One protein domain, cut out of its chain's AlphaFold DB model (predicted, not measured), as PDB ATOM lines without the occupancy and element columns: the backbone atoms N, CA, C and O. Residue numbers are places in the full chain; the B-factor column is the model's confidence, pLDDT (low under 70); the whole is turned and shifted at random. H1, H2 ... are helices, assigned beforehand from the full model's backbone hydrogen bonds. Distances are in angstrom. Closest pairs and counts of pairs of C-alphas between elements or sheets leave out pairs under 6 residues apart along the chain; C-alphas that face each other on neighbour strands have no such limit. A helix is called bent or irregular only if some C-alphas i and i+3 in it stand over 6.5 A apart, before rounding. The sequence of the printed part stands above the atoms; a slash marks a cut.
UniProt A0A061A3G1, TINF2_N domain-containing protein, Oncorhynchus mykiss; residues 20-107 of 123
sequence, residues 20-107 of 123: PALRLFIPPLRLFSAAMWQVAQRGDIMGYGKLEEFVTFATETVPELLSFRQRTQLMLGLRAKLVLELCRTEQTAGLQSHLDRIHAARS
ATOM      1  N   PRO A  20     -15.614  12.871 -14.433       79.62
ATOM      2  CA  PRO A  20     -15.433  14.321 -14.510       79.62
ATOM      3  C   PRO A  20     -16.488  15.039 -15.357       79.62
ATOM      4  O   PRO A  20     -16.960  16.105 -14.966       79.62
ATOM      5  N   ALA A  21     -16.898  14.454 -16.480       78.38
ATOM      6  CA  ALA A  21     -17.921  15.033 -17.332       78.38
ATOM      7  C   ALA A  21     -19.286  14.993 -16.629       78.38
ATOM      8  O   ALA A  21     -20.000  15.990 -16.650       78.38
ATOM      9  N   LEU A  22     -19.619  13.911 -15.903       75.25
ATOM     10  CA  LEU A  22     -20.870  13.825 -15.130       75.25
ATOM     11  C   LEU A  22     -20.950  14.942 -14.079       75.25
ATOM     12  O   LEU A  22     -21.992  15.567 -13.893       75.25
ATOM     13  N   ARG A  23     -19.818  15.232 -13.425       83.94
ATOM     14  CA  ARG A  23     -19.713  16.311 -12.436       83.94
ATOM     15  C   ARG A  23     -19.990  17.690 -13.027       83.94
ATOM     16  O   ARG A  23     -20.545  18.526 -12.318       83.94
ATOM     17  N   LEU A  24     -19.677  17.910 -14.302       87.31
ATOM     18  CA  LEU A  24     -19.991  19.158 -14.999       87.31
ATOM     19  C   LEU A  24     -21.504  19.340 -15.217       87.31
ATOM     20  O   LEU A  24     -21.991  20.467 -15.224       87.31
ATOM     21  N   PHE A  25     -22.257  18.240 -15.322       83.62
ATOM     22  CA  PHE A  25     -23.719  18.260 -15.442       83.62
ATOM     23  C   PHE A  25     -24.448  18.370 -14.100       83.62
ATOM     24  O   PHE A  25     -25.631  18.708 -14.085       83.62
ATOM     25  N   ILE A  26     -23.773  18.155 -12.966       86.25
ATOM     26  CA  ILE A  26     -24.412  18.245 -11.644       86.25
ATOM     27  C   ILE A  26     -25.032  19.635 -11.396       86.25
ATOM     28  O   ILE A  26     -26.198  19.677 -10.991       86.25
ATOM     29  N   PRO A  27     -24.338  20.774 -11.620       89.31
ATOM     30  CA  PRO A  27     -24.938  22.087 -11.382       89.31
ATOM     31  C   PRO A  27     -26.164  22.379 -12.276       89.31
ATOM     32  O   PRO A  27     -27.202  22.744 -11.719       89.31
ATOM     33  N   PRO A  28     -26.131  22.154 -13.608       87.94
ATOM     34  CA  PRO A  28     -27.314  22.302 -14.461       87.94
ATOM     35  C   PRO A  28     -28.469  21.371 -14.074       87.94
ATOM     36  O   PRO A  28     -29.605  21.822 -13.949       87.94
ATOM     37  N   LEU A  29     -28.197  20.084 -13.827       88.75
ATOM     38  CA  LEU A  29     -29.232  19.106 -13.478       88.75
ATOM     39  C   LEU A  29     -29.935  19.456 -12.169       88.75
ATOM     40  O   LEU A  29     -31.144  19.267 -12.060       88.75
ATOM     41  N   ARG A  30     -29.208  20.000 -11.187       91.50
ATOM     42  CA  ARG A  30     -29.802  20.492  -9.937       91.50
ATOM     43  C   ARG A  30     -30.741  21.662 -10.186       91.50
ATOM     44  O   ARG A  30     -31.817  21.691  -9.596       91.50
ATOM     45  N   LEU A  31     -30.363  22.591 -11.061       94.06
ATOM     46  CA  LEU A  31     -31.208  23.729 -11.411       94.06
ATOM     47  C   LEU A  31     -32.491  23.273 -12.115       94.06
ATOM     48  O   LEU A  31     -33.582  23.662 -11.703       94.06
ATOM     49  N   PHE A  32     -32.372  22.402 -13.120       92.31
ATOM     50  CA  PHE A  32     -33.537  21.830 -13.796       92.31
ATOM     51  C   PHE A  32     -34.410  21.030 -12.828       92.31
ATOM     52  O   PHE A  32     -35.612  21.260 -12.777       92.31
ATOM     53  N   SER A  33     -33.818  20.179 -11.985       92.44
ATOM     54  CA  SER A  33     -34.544  19.437 -10.945       92.44
ATOM     55  C   SER A  33     -35.296  20.367  -9.994       92.44
ATOM     56  O   SER A  33     -36.452  20.112  -9.673       92.44
ATOM     57  N   ALA A  34     -34.672  21.467  -9.562       94.06
ATOM     58  CA  ALA A  34     -35.303  22.447  -8.687       94.06
ATOM     59  C   ALA A  34     -36.479  23.152  -9.377       94.06
ATOM     60  O   ALA A  34     -37.546  23.287  -8.778       94.06
ATOM     61  N   ALA A  35     -36.321  23.555 -10.641       92.06
ATOM     62  CA  ALA A  35     -37.400  24.151 -11.427       92.06
ATOM     63  C   ALA A  35     -38.562  23.164 -11.640       92.06
ATOM     64  O   ALA A  35     -39.724  23.505 -11.435       92.06
ATOM     65  N   MET A  36     -38.251  21.910 -11.965       94.06
ATOM     66  CA  MET A  36     -39.229  20.838 -12.145       94.06
ATOM     67  C   MET A  36     -39.950  20.484 -10.839       94.06
ATOM     68  O   MET A  36     -41.161  20.268 -10.824       94.06
ATOM     69  N   TRP A  37     -39.244  20.531  -9.710       92.00
ATOM     70  CA  TRP A  37     -39.850  20.393  -8.389       92.00
ATOM     71  C   TRP A  37     -40.807  21.548  -8.062       92.00
ATOM     72  O   TRP A  37     -41.825  21.336  -7.405       92.00
ATOM     73  N   GLN A  38     -40.537  22.771  -8.532       92.62
ATOM     74  CA  GLN A  38     -41.475  23.892  -8.392       92.62
ATOM     75  C   GLN A  38     -42.752  23.679  -9.212       92.62
ATOM     76  O   GLN A  38     -43.836  23.917  -8.683       92.62
ATOM     77  N   VAL A  39     -42.648  23.176 -10.447       91.62
ATOM     78  CA  VAL A  39     -43.816  22.797 -11.272       91.62
ATOM     79  C   VAL A  39     -44.664  21.753 -10.544       91.62
ATOM     80  O   VAL A  39     -45.871  21.935 -10.370       91.62
ATOM     81  N   ALA A  40     -44.016  20.702 -10.032       87.88
ATOM     82  CA  ALA A  40     -44.690  19.643  -9.295       87.88
ATOM     83  C   ALA A  40     -45.364  20.160  -8.014       87.88
ATOM     84  O   ALA A  40     -46.458  19.715  -7.679       87.88
ATOM     85  N   GLN A  41     -44.738  21.078  -7.273       88.31
ATOM     86  CA  GLN A  41     -45.310  21.635  -6.041       88.31
ATOM     87  C   GLN A  41     -46.477  22.586  -6.297       88.31
ATOM     88  O   GLN A  41     -47.464  22.533  -5.570       88.31
ATOM     89  N   ARG A  42     -46.362  23.453  -7.305       86.44
ATOM     90  CA  ARG A  42     -47.381  24.465  -7.619       86.44
ATOM     91  C   ARG A  42     -48.611  23.886  -8.308       86.44
ATOM     92  O   ARG A  42     -49.604  24.593  -8.414       86.44
ATOM     93  N   GLY A  43     -48.539  22.638  -8.774       83.62
ATOM     94  CA  GLY A  43     -49.619  22.045  -9.557       83.62
ATOM     95  C   GLY A  43     -49.788  22.748 -10.902       83.62
ATOM     96  O   GLY A  43     -50.890  22.789 -11.430       83.62
ATOM     97  N   ASP A  44     -48.712  23.323 -11.450       85.00
ATOM     98  CA  ASP A  44     -48.778  24.061 -12.711       85.00
ATOM     99  C   ASP A  44     -48.976  23.091 -13.879       85.00
ATOM    100  O   ASP A  44     -48.010  22.558 -14.428       85.00
ATOM    101  N   ILE A  45     -50.244  22.878 -14.235       84.00
ATOM    102  CA  ILE A  45     -50.731  21.995 -15.304       84.00
ATOM    103  C   ILE A  45     -49.953  22.230 -16.606       84.00
ATOM    104  O   ILE A  45     -49.563  21.269 -17.269       84.00
ATOM    105  N   MET A  46     -49.643  23.489 -16.934       84.88
ATOM    106  CA  MET A  46     -48.934  23.851 -18.166       84.88
ATOM    107  C   MET A  46     -47.474  23.380 -18.173       84.88
ATOM    108  O   MET A  46     -46.882  23.193 -19.237       84.88
ATOM    109  N   GLY A  47     -46.883  23.168 -16.996       86.81
ATOM    110  CA  GLY A  47     -45.514  22.689 -16.834       86.81
ATOM    111  C   GLY A  47     -45.364  21.164 -16.810       86.81
ATOM    112  O   GLY A  47     -44.241  20.679 -16.967       86.81
ATOM    113  N   TYR A  48     -46.445  20.391 -16.641       87.69
ATOM    114  CA  TYR A  48     -46.349  18.933 -16.450       87.69
ATOM    115  C   TYR A  48     -45.786  18.185 -17.662       87.69
ATOM    116  O   TYR A  48     -45.067  17.208 -17.472       87.69
ATOM    117  N   GLY A  49     -46.024  18.663 -18.889       87.69
ATOM    118  CA  GLY A  49     -45.415  18.062 -20.084       87.69
ATOM    119  C   GLY A  49     -43.882  18.099 -20.029       87.69
ATOM    120  O   GLY A  49     -43.220  17.078 -20.185       87.69
ATOM    121  N   LYS A  50     -43.315  19.255 -19.662       90.69
ATOM    122  CA  LYS A  50     -41.859  19.428 -19.505       90.69
ATOM    123  C   LYS A  50     -41.296  18.626 -18.329       90.69
ATOM    124  O   LYS A  50     -40.145  18.203 -18.370       90.69
ATOM    125  N   LEU A  51     -42.094  18.422 -17.281       92.31
ATOM    126  CA  LEU A  51     -41.725  17.589 -16.138       92.31
ATOM    127  C   LEU A  51     -41.625  16.106 -16.530       92.31
ATOM    128  O   LEU A  51     -40.657  15.451 -16.147       92.31
ATOM    129  N   GLU A  52     -42.574  15.589 -17.314       90.25
ATOM    130  CA  GLU A  52     -42.504  14.222 -17.852       90.25
ATOM    131  C   GLU A  52     -41.316  14.044 -18.806       90.25
ATOM    132  O   GLU A  52     -40.577  13.062 -18.686       90.25
ATOM    133  N   GLU A  53     -41.080  15.008 -19.700       91.44
ATOM    134  CA  GLU A  53     -39.915  15.015 -20.597       91.44
ATOM    135  C   GLU A  53     -38.601  15.012 -19.810       91.44
ATOM    136  O   GLU A  53     -37.702  14.232 -20.112       91.44
ATOM    137  N   PHE A  54     -38.497  15.830 -18.757       92.06
ATOM    138  CA  PHE A  54     -37.309  15.875 -17.908       92.06
ATOM    139  C   PHE A  54     -37.052  14.543 -17.196       92.06
ATOM    140  O   PHE A  54     -35.917  14.065 -17.174       92.06
ATOM    141  N   VAL A  55     -38.089  13.932 -16.614       90.25
ATOM    142  CA  VAL A  55     -37.966  12.627 -15.946       90.25
ATOM    143  C   VAL A  55     -37.548  11.552 -16.944       90.25
ATOM    144  O   VAL A  55     -36.639  10.772 -16.658       90.25
ATOM    145  N   THR A  56     -38.158  11.539 -18.126       89.94
ATOM    146  CA  THR A  56     -37.804  10.610 -19.204       89.94
ATOM    147  C   THR A  56     -36.340  10.796 -19.596       89.94
ATOM    148  O   THR A  56     -35.545   9.872 -19.430       89.94
ATOM    149  N   PHE A  57     -35.938  12.023 -19.935       90.00
ATOM    150  CA  PHE A  57     -34.565  12.377 -20.293       90.00
ATOM    151  C   PHE A  57     -33.542  11.966 -19.225       90.00
ATOM    152  O   PHE A  57     -32.534  11.329 -19.533       90.00
ATOM    153  N   ALA A  58     -33.792  12.295 -17.955       88.06
ATOM    154  CA  ALA A  58     -32.879  11.970 -16.862       88.06
ATOM    155  C   ALA A  58     -32.735  10.453 -16.667       88.06
ATOM    156  O   ALA A  58     -31.646   9.963 -16.368       88.06
ATOM    157  N   THR A  59     -33.826   9.707 -16.850       86.00
ATOM    158  CA  THR A  59     -33.841   8.255 -16.649       86.00
ATOM    159  C   THR A  59     -33.341   7.445 -17.841       86.00
ATOM    160  O   THR A  59     -32.938   6.303 -17.627       86.00
ATOM    161  N   GLU A  60     -33.342   8.018 -19.046       86.62
ATOM    162  CA  GLU A  60     -32.694   7.474 -20.247       86.62
ATOM    163  C   GLU A  60     -31.193   7.780 -20.266       86.62
ATOM    164  O   GLU A  60     -30.389   6.917 -20.609       86.62
ATOM    165  N   THR A  61     -30.808   8.988 -19.844       85.25
ATOM    166  CA  THR A  61     -29.399   9.409 -19.778       85.25
ATOM    167  C   THR A  61     -28.641   8.674 -18.672       85.25
ATOM    168  O   THR A  61     -27.462   8.367 -18.831       85.25
ATOM    169  N   VAL A  62     -29.305   8.397 -17.543       85.50
ATOM    170  CA  VAL A  62     -28.733   7.658 -16.409       85.50
ATOM    171  C   VAL A  62     -29.693   6.529 -16.010       85.50
ATOM    172  O   VAL A  62     -30.517   6.688 -15.098       85.50
ATOM    173  N   PRO A  63     -29.632   5.373 -16.698       80.38
ATOM    174  CA  PRO A  63     -30.530   4.246 -16.458       80.38
ATOM    175  C   PRO A  63     -30.344   3.585 -15.078       80.38
ATOM    176  O   PRO A  63     -31.213   2.837 -14.625       80.38
ATOM    177  N   GLU A  64     -29.283   3.902 -14.345       85.56
ATOM    178  CA  GLU A  64     -29.052   3.448 -12.971       85.56
ATOM    179  C   GLU A  64     -29.681   4.374 -11.918       85.56
ATOM    180  O   GLU A  64     -29.726   4.022 -10.740       85.56
ATOM    181  N   LEU A  65     -30.195   5.548 -12.316       85.75
ATOM    182  CA  LEU A  65     -30.739   6.547 -11.388       85.75
ATOM    183  C   LEU A  65     -31.980   6.043 -10.641       85.75
ATOM    184  O   LEU A  65     -32.172   6.347  -9.465       85.75
ATOM    185  N   LEU A  66     -32.828   5.286 -11.335       87.50
ATOM    186  CA  LEU A  66     -34.044   4.682 -10.801       87.50
ATOM    187  C   LEU A  66     -34.143   3.231 -11.271       87.50
ATOM    188  O   LEU A  66     -33.715   2.884 -12.366       87.50
ATOM    189  N   SER A  67     -34.771   2.372 -10.477       91.06
ATOM    190  CA  SER A  67     -35.224   1.060 -10.950       91.06
ATOM    191  C   SER A  67     -36.427   1.208 -11.888       91.06
ATOM    192  O   SER A  67     -37.169   2.190 -11.819       91.06
ATOM    193  N   PHE A  68     -36.687   0.197 -12.723       89.94
ATOM    194  CA  PHE A  68     -37.887   0.158 -13.572       89.94
ATOM    195  C   PHE A  68     -39.175   0.401 -12.770       89.94
ATOM    196  O   PHE A  68     -40.030   1.182 -13.174       89.94
ATOM    197  N   ARG A  69     -39.283  -0.201 -11.579       93.06
ATOM    198  CA  ARG A  69     -40.437  -0.011 -10.694       93.06
ATOM    199  C   ARG A  69     -40.589   1.446 -10.259       93.06
ATOM    200  O   ARG A  69     -41.686   1.986 -10.351       93.06
ATOM    201  N   GLN A  70     -39.501   2.078  -9.818       93.50
ATOM    202  CA  GLN A  70     -39.511   3.483  -9.401       93.50
ATOM    203  C   GLN A  70     -39.859   4.418 -10.563       93.50
ATOM    204  O   GLN A  70     -40.655   5.330 -10.367       93.50
ATOM    205  N   ARG A  71     -39.336   4.162 -11.772       90.06
ATOM    206  CA  ARG A  71     -39.708   4.912 -12.985       90.06
ATOM    207  C   ARG A  71     -41.206   4.837 -13.246       90.06
ATOM    208  O   ARG A  71     -41.861   5.867 -13.365       90.06
ATOM    209  N   THR A  72     -41.762   3.629 -13.279       92.88
ATOM    210  CA  THR A  72     -43.191   3.423 -13.539       92.88
ATOM    211  C   THR A  72     -44.054   4.087 -12.472       92.88
ATOM    212  O   THR A  72     -45.037   4.745 -12.801       92.88
ATOM    213  N   GLN A  73     -43.679   3.966 -11.195       94.94
ATOM    214  CA  GLN A  73     -44.392   4.622 -10.098       94.94
ATOM    215  C   GLN A  73     -44.322   6.148 -10.194       94.94
ATOM    216  O   GLN A  73     -45.329   6.808  -9.954       94.94
ATOM    217  N   LEU A  74     -43.168   6.704 -10.565       92.81
ATOM    218  CA  LEU A  74     -42.997   8.141 -10.750       92.81
ATOM    219  C   LEU A  74     -43.868   8.654 -11.901       92.81
ATOM    220  O   LEU A  74     -44.631   9.595 -11.703       92.81
ATOM    221  N   MET A  75     -43.825   8.000 -13.062       91.12
ATOM    222  CA  MET A  75     -44.641   8.380 -14.219       91.12
ATOM    223  C   MET A  75     -46.137   8.268 -13.926       91.12
ATOM    224  O   MET A  75     -46.905   9.177 -14.236       91.12
ATOM    225  N   LEU A  76     -46.563   7.180 -13.282       93.75
ATOM    226  CA  LEU A  76     -47.961   7.010 -12.900       93.75
ATOM    227  C   LEU A  76     -48.396   8.065 -11.873       93.75
ATOM    228  O   LEU A  76     -49.479   8.627 -12.000       93.75
ATOM    229  N   GLY A  77     -47.547   8.359 -10.885       92.69
ATOM    230  CA  GLY A  77     -47.803   9.385  -9.877       92.69
ATOM    231  C   GLY A  77     -47.917  10.786 -10.478       92.69
ATOM    232  O   GLY A  77     -48.811  11.537 -10.096       92.69
ATOM    233  N   LEU A  78     -47.066  11.120 -11.452       91.31
ATOM    234  CA  LEU A  78     -47.132  12.387 -12.185       91.31
ATOM    235  C   LEU A  78     -48.440  12.522 -12.965       91.31
ATOM    236  O   LEU A  78     -49.131  13.528 -12.814       91.31
ATOM    237  N   ARG A  79     -48.826  11.488 -13.719       91.00
ATOM    238  CA  ARG A  79     -50.092  11.475 -14.466       91.00
ATOM    239  C   ARG A  79     -51.303  11.570 -13.551       91.00
ATOM    240  O   ARG A  79     -52.211  12.352 -13.816       91.00
ATOM    241  N   ALA A  80     -51.308  10.813 -12.455       92.88
ATOM    242  CA  ALA A  80     -52.370  10.887 -11.460       92.88
ATOM    243  C   ALA A  80     -52.476  12.299 -10.871       92.88
ATOM    244  O   ALA A  80     -53.572  12.841 -10.757       92.88
ATOM    245  N   LYS A  81     -51.339  12.929 -10.554       88.88
ATOM    246  CA  LYS A  81     -51.312  14.296 -10.038       88.88
ATOM    247  C   LYS A  81     -51.839  15.312 -11.052       88.88
ATOM    248  O   LYS A  81     -52.640  16.155 -10.671       88.88
ATOM    249  N   LEU A  82     -51.467  15.201 -12.327       89.44
ATOM    250  CA  LEU A  82     -51.990  16.063 -13.392       89.44
ATOM    251  C   LEU A  82     -53.519  15.980 -13.495       89.44
ATOM    252  O   LEU A  82     -54.187  17.009 -13.545       89.44
ATOM    253  N   VAL A  83     -54.074  14.765 -13.474       91.12
ATOM    254  CA  VAL A  83     -55.532  14.555 -13.486       91.12
ATOM    255  C   VAL A  83     -56.187  15.209 -12.267       91.12
ATOM    256  O   VAL A  83     -57.213  15.868 -12.405       91.12
ATOM    257  N   LEU A  84     -55.589  15.073 -11.080       90.44
ATOM    258  CA  LEU A  84     -56.108  15.708  -9.867       90.44
ATOM    259  C   LEU A  84     -56.092  17.242  -9.950       90.44
ATOM    260  O   LEU A  84     -57.072  17.868  -9.549       90.44
ATOM    261  N   GLU A  85     -55.025  17.848 -10.477       89.06
ATOM    262  CA  GLU A  85     -54.952  19.307 -10.643       89.06
ATOM    263  C   GLU A  85     -55.964  19.815 -11.681       89.06
ATOM    264  O   GLU A  85     -56.659  20.795 -11.417       89.06
ATOM    265  N   LEU A  86     -56.139  19.110 -12.806       86.31
ATOM    266  CA  LEU A  86     -57.169  19.429 -13.806       86.31
ATOM    267  C   LEU A  86     -58.575  19.416 -13.194       86.31
ATOM    268  O   LEU A  86     -59.313  20.397 -13.307       86.31
ATOM    269  N   CYS A  87     -58.915  18.349 -12.466       86.81
ATOM    270  CA  CYS A  87     -60.186  18.242 -11.753       86.81
ATOM    271  C   CYS A  87     -60.392  19.400 -10.767       86.81
ATOM    272  O   CYS A  87     -61.503  19.916 -10.636       86.81
ATOM    273  N   ARG A  88     -59.333  19.821 -10.066       83.31
ATOM    274  CA  ARG A  88     -59.393  20.935  -9.115       83.31
ATOM    275  C   ARG A  88     -59.693  22.255  -9.818       83.31
ATOM    276  O   ARG A  88     -60.557  22.995  -9.351       83.31
ATOM    277  N   THR A  89     -59.023  22.545 -10.933       78.88
ATOM    278  CA  THR A  89     -59.258  23.769 -11.711       78.88
ATOM    279  C   THR A  89     -60.687  23.818 -12.253       78.88
ATOM    280  O   THR A  89     -61.374  24.827 -12.074       78.88
ATOM    281  N   GLU A  90     -61.187  22.718 -12.819       75.44
ATOM    282  CA  GLU A  90     -62.564  22.637 -13.320       75.44
ATOM    283  C   GLU A  90     -63.607  22.807 -12.207       75.44
ATOM    284  O   GLU A  90     -64.558  23.577 -12.359       75.44
ATOM    285  N   GLN A  91     -63.409  22.162 -11.052       74.38
ATOM    286  CA  GLN A  91     -64.299  22.318  -9.896       74.38
ATOM    287  C   GLN A  91     -64.326  23.765  -9.398       74.38
ATOM    288  O   GLN A  91     -65.399  24.287  -9.100       74.38
ATOM    289  N   THR A  92     -63.176  24.446  -9.346       67.62
ATOM    290  CA  THR A  92     -63.138  25.856  -8.933       67.62
ATOM    291  C   THR A  92     -63.852  26.782  -9.918       67.62
ATOM    292  O   THR A  92     -64.591  27.662  -9.476       67.62
ATOM    293  N   ALA A  93     -63.716  26.553 -11.227       70.38
ATOM    294  CA  ALA A  93     -64.429  27.321 -12.249       70.38
ATOM    295  C   ALA A  93     -65.948  27.083 -12.181       70.38
ATOM    296  O   ALA A  93     -66.738  28.029 -12.223       70.38
ATOM    297  N   GLY A  94     -66.365  25.826 -11.994       71.06
ATOM    298  CA  GLY A  94     -67.768  25.466 -11.794       71.06
ATOM    299  C   GLY A  94     -68.364  26.158 -10.568       71.06
ATOM    300  O   GLY A  94     -69.395  26.822 -10.674       71.06
ATOM    301  N   LEU A  95     -67.686  26.086  -9.421       75.75
ATOM    302  CA  LEU A  95     -68.140  26.720  -8.180       75.75
ATOM    303  C   LEU A  95     -68.243  28.247  -8.296       75.75
ATOM    304  O   LEU A  95     -69.229  28.811  -7.825       75.75
ATOM    305  N   GLN A  96     -67.286  28.916  -8.950       75.50
ATOM    306  CA  GLN A  96     -67.356  30.363  -9.188       75.50
ATOM    307  C   GLN A  96     -68.564  30.737 -10.046       75.50
ATOM    308  O   GLN A  96     -69.352  31.583  -9.638       75.50
ATOM    309  N   SER A  97     -68.797  30.032 -11.157       77.31
ATOM    310  CA  SER A  97     -69.961  30.297 -12.011       77.31
ATOM    311  C   SER A  97     -71.294  30.117 -11.269       77.31
ATOM    312  O   SER A  97     -72.240  30.881 -11.464       77.31
ATOM    313  N   HIS A  98     -71.378  29.126 -10.375       79.56
ATOM    314  CA  HIS A  98     -72.556  28.911  -9.542       79.56
ATOM    315  C   HIS A  98     -72.735  30.019  -8.498       79.56
ATOM    316  O   HIS A  98     -73.858  30.483  -8.305       79.56
ATOM    317  N   LEU A  99     -71.653  30.480  -7.862       83.06
ATOM    318  CA  LEU A  99     -71.687  31.618  -6.940       83.06
ATOM    319  C   LEU A  99     -72.083  32.916  -7.652       83.06
ATOM    320  O   LEU A  99     -72.935  33.640  -7.145       83.06
ATOM    321  N   ASP A 100     -71.557  33.170  -8.851       85.06
ATOM    322  CA  ASP A 100     -71.908  34.337  -9.666       85.06
ATOM    323  C   ASP A 100     -73.388  34.327 -10.056       85.06
ATOM    324  O   ASP A 100     -74.060  35.352  -9.974       85.06
ATOM    325  N   ARG A 101     -73.946  33.156 -10.399       82.75
ATOM    326  CA  ARG A 101     -75.389  32.995 -10.654       82.75
ATOM    327  C   ARG A 101     -76.235  33.274  -9.413       82.75
ATOM    328  O   ARG A 101     -77.287  33.901  -9.530       82.75
ATOM    329  N   ILE A 102     -75.795  32.822  -8.238       84.94
ATOM    330  CA  ILE A 102     -76.485  33.088  -6.967       84.94
ATOM    331  C   ILE A 102     -76.429  34.583  -6.635       84.94
ATOM    332  O   ILE A 102     -77.441  35.161  -6.241       84.94
ATOM    333  N   HIS A 103     -75.277  35.229  -6.826       82.44
ATOM    334  CA  HIS A 103     -75.125  36.667  -6.619       82.44
ATOM    335  C   HIS A 103     -75.975  37.474  -7.604       82.44
ATOM    336  O   HIS A 103     -76.713  38.348  -7.160       82.44
ATOM    337  N   ALA A 104     -75.968  37.126  -8.894       80.56
ATOM    338  CA  ALA A 104     -76.781  37.771  -9.925       80.56
ATOM    339  C   ALA A 104     -78.287  37.663  -9.637       80.56
ATOM    340  O   ALA A 104     -79.013  38.647  -9.775       80.56
ATOM    341  N   ALA A 105     -78.747  36.495  -9.172       75.06
ATOM    342  CA  ALA A 105     -80.132  36.293  -8.746       75.06
ATOM    343  C   ALA A 105     -80.499  37.137  -7.511       75.06
ATOM    344  O   ALA A 105     -81.650  37.535  -7.352       75.06
ATOM    345  N   ARG A 106     -79.527  37.434  -6.642       66.75
ATOM    346  CA  ARG A 106     -79.714  38.252  -5.435       66.75
ATOM    347  C   ARG A 106     -79.676  39.755  -5.715       66.75
ATOM    348  O   ARG A 106     -80.249  40.522  -4.949       66.75
ATOM    349  N   SER A 107     -79.010  40.171  -6.789       59.81
ATOM    350  CA  SER A 107     -78.869  41.569  -7.204       59.81
ATOM    351  C   SER A 107     -79.895  42.022  -8.247       59.81
ATOM    352  O   SER A 107     -79.710  43.093  -8.820       59.81
TER     353      SER A 107
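This is residues 20 to 107 of the 123 residues of the protein "TINF2_N domain-containing protein" of Oncorhynchus mykiss (UniProt A0A061A3G1). Three helices fold back and forth as a stretched Z, with H2 in the middle between H1 and the much longer H3. Residues 20 to 28 of H1 stick out at one end of the body, and residues 90 to 107, of which 90 to 106 belong to H3, stick out at the other. The printed part has 88 residues with three named helices in the order H1, H2, H3 and no named strand; the class is all helix. It is extended, with a radius of gyration of the C-alphas of 19.0 A, and spans 69 by 27 by 14 A, a rod.

Start with H1, residues 20 to 42, which has a kink of 37 degrees near residue 28 and is only just irregular, C-alphas 24 and 27 being 6.8 A apart. After a tight link comes H2, residues 45 to 61, irregular where C-alphas 46 and 49 are 7.0 A apart. H1, with residues 36 to 40 alone, touches residues 47 to 54 of H2; the closest C-alphas, of Met 36 and Leu 51, are 5.7 A apart. This hairpin runs opposite ways at a shallow tilt of 26 degrees. A short link leads to H3, residues 68 to 106, which touches H2 with residues 71 to 86 alone. Look at Ile 45 and Leu 82, their closest C-alphas, 6.4 A apart; this second hairpin runs opposite ways at a shallow tilt of 3 degrees. H1 and H3 are only just apart, their closest C-alphas 8.2 A from each other. Every O i to N i+4 pair is within hydrogen-bond range in H3, against 17 of 19 in H1 and 11 of 13 in H2.

Find C-alpha 20 at (-15.433, 14.321, -14.510); from there H1 runs 34.2 A to C-alpha 42. H2 covers 25.2 A from C-alpha 45 at (-50.731, 21.995, -15.304) to C-alpha 61. H3 runs 57.2 A from C-alpha 68 to C-alpha 106 at (-79.714, 38.252, -5.435).

The C-alphas of Pro 20 and Ser 107, 69.4 A apart, are the two farthest apart. The printed part has no cut and no long link. Its mean pLDDT is 86.0, and in this model residues 92, 106 and 107 are under 70.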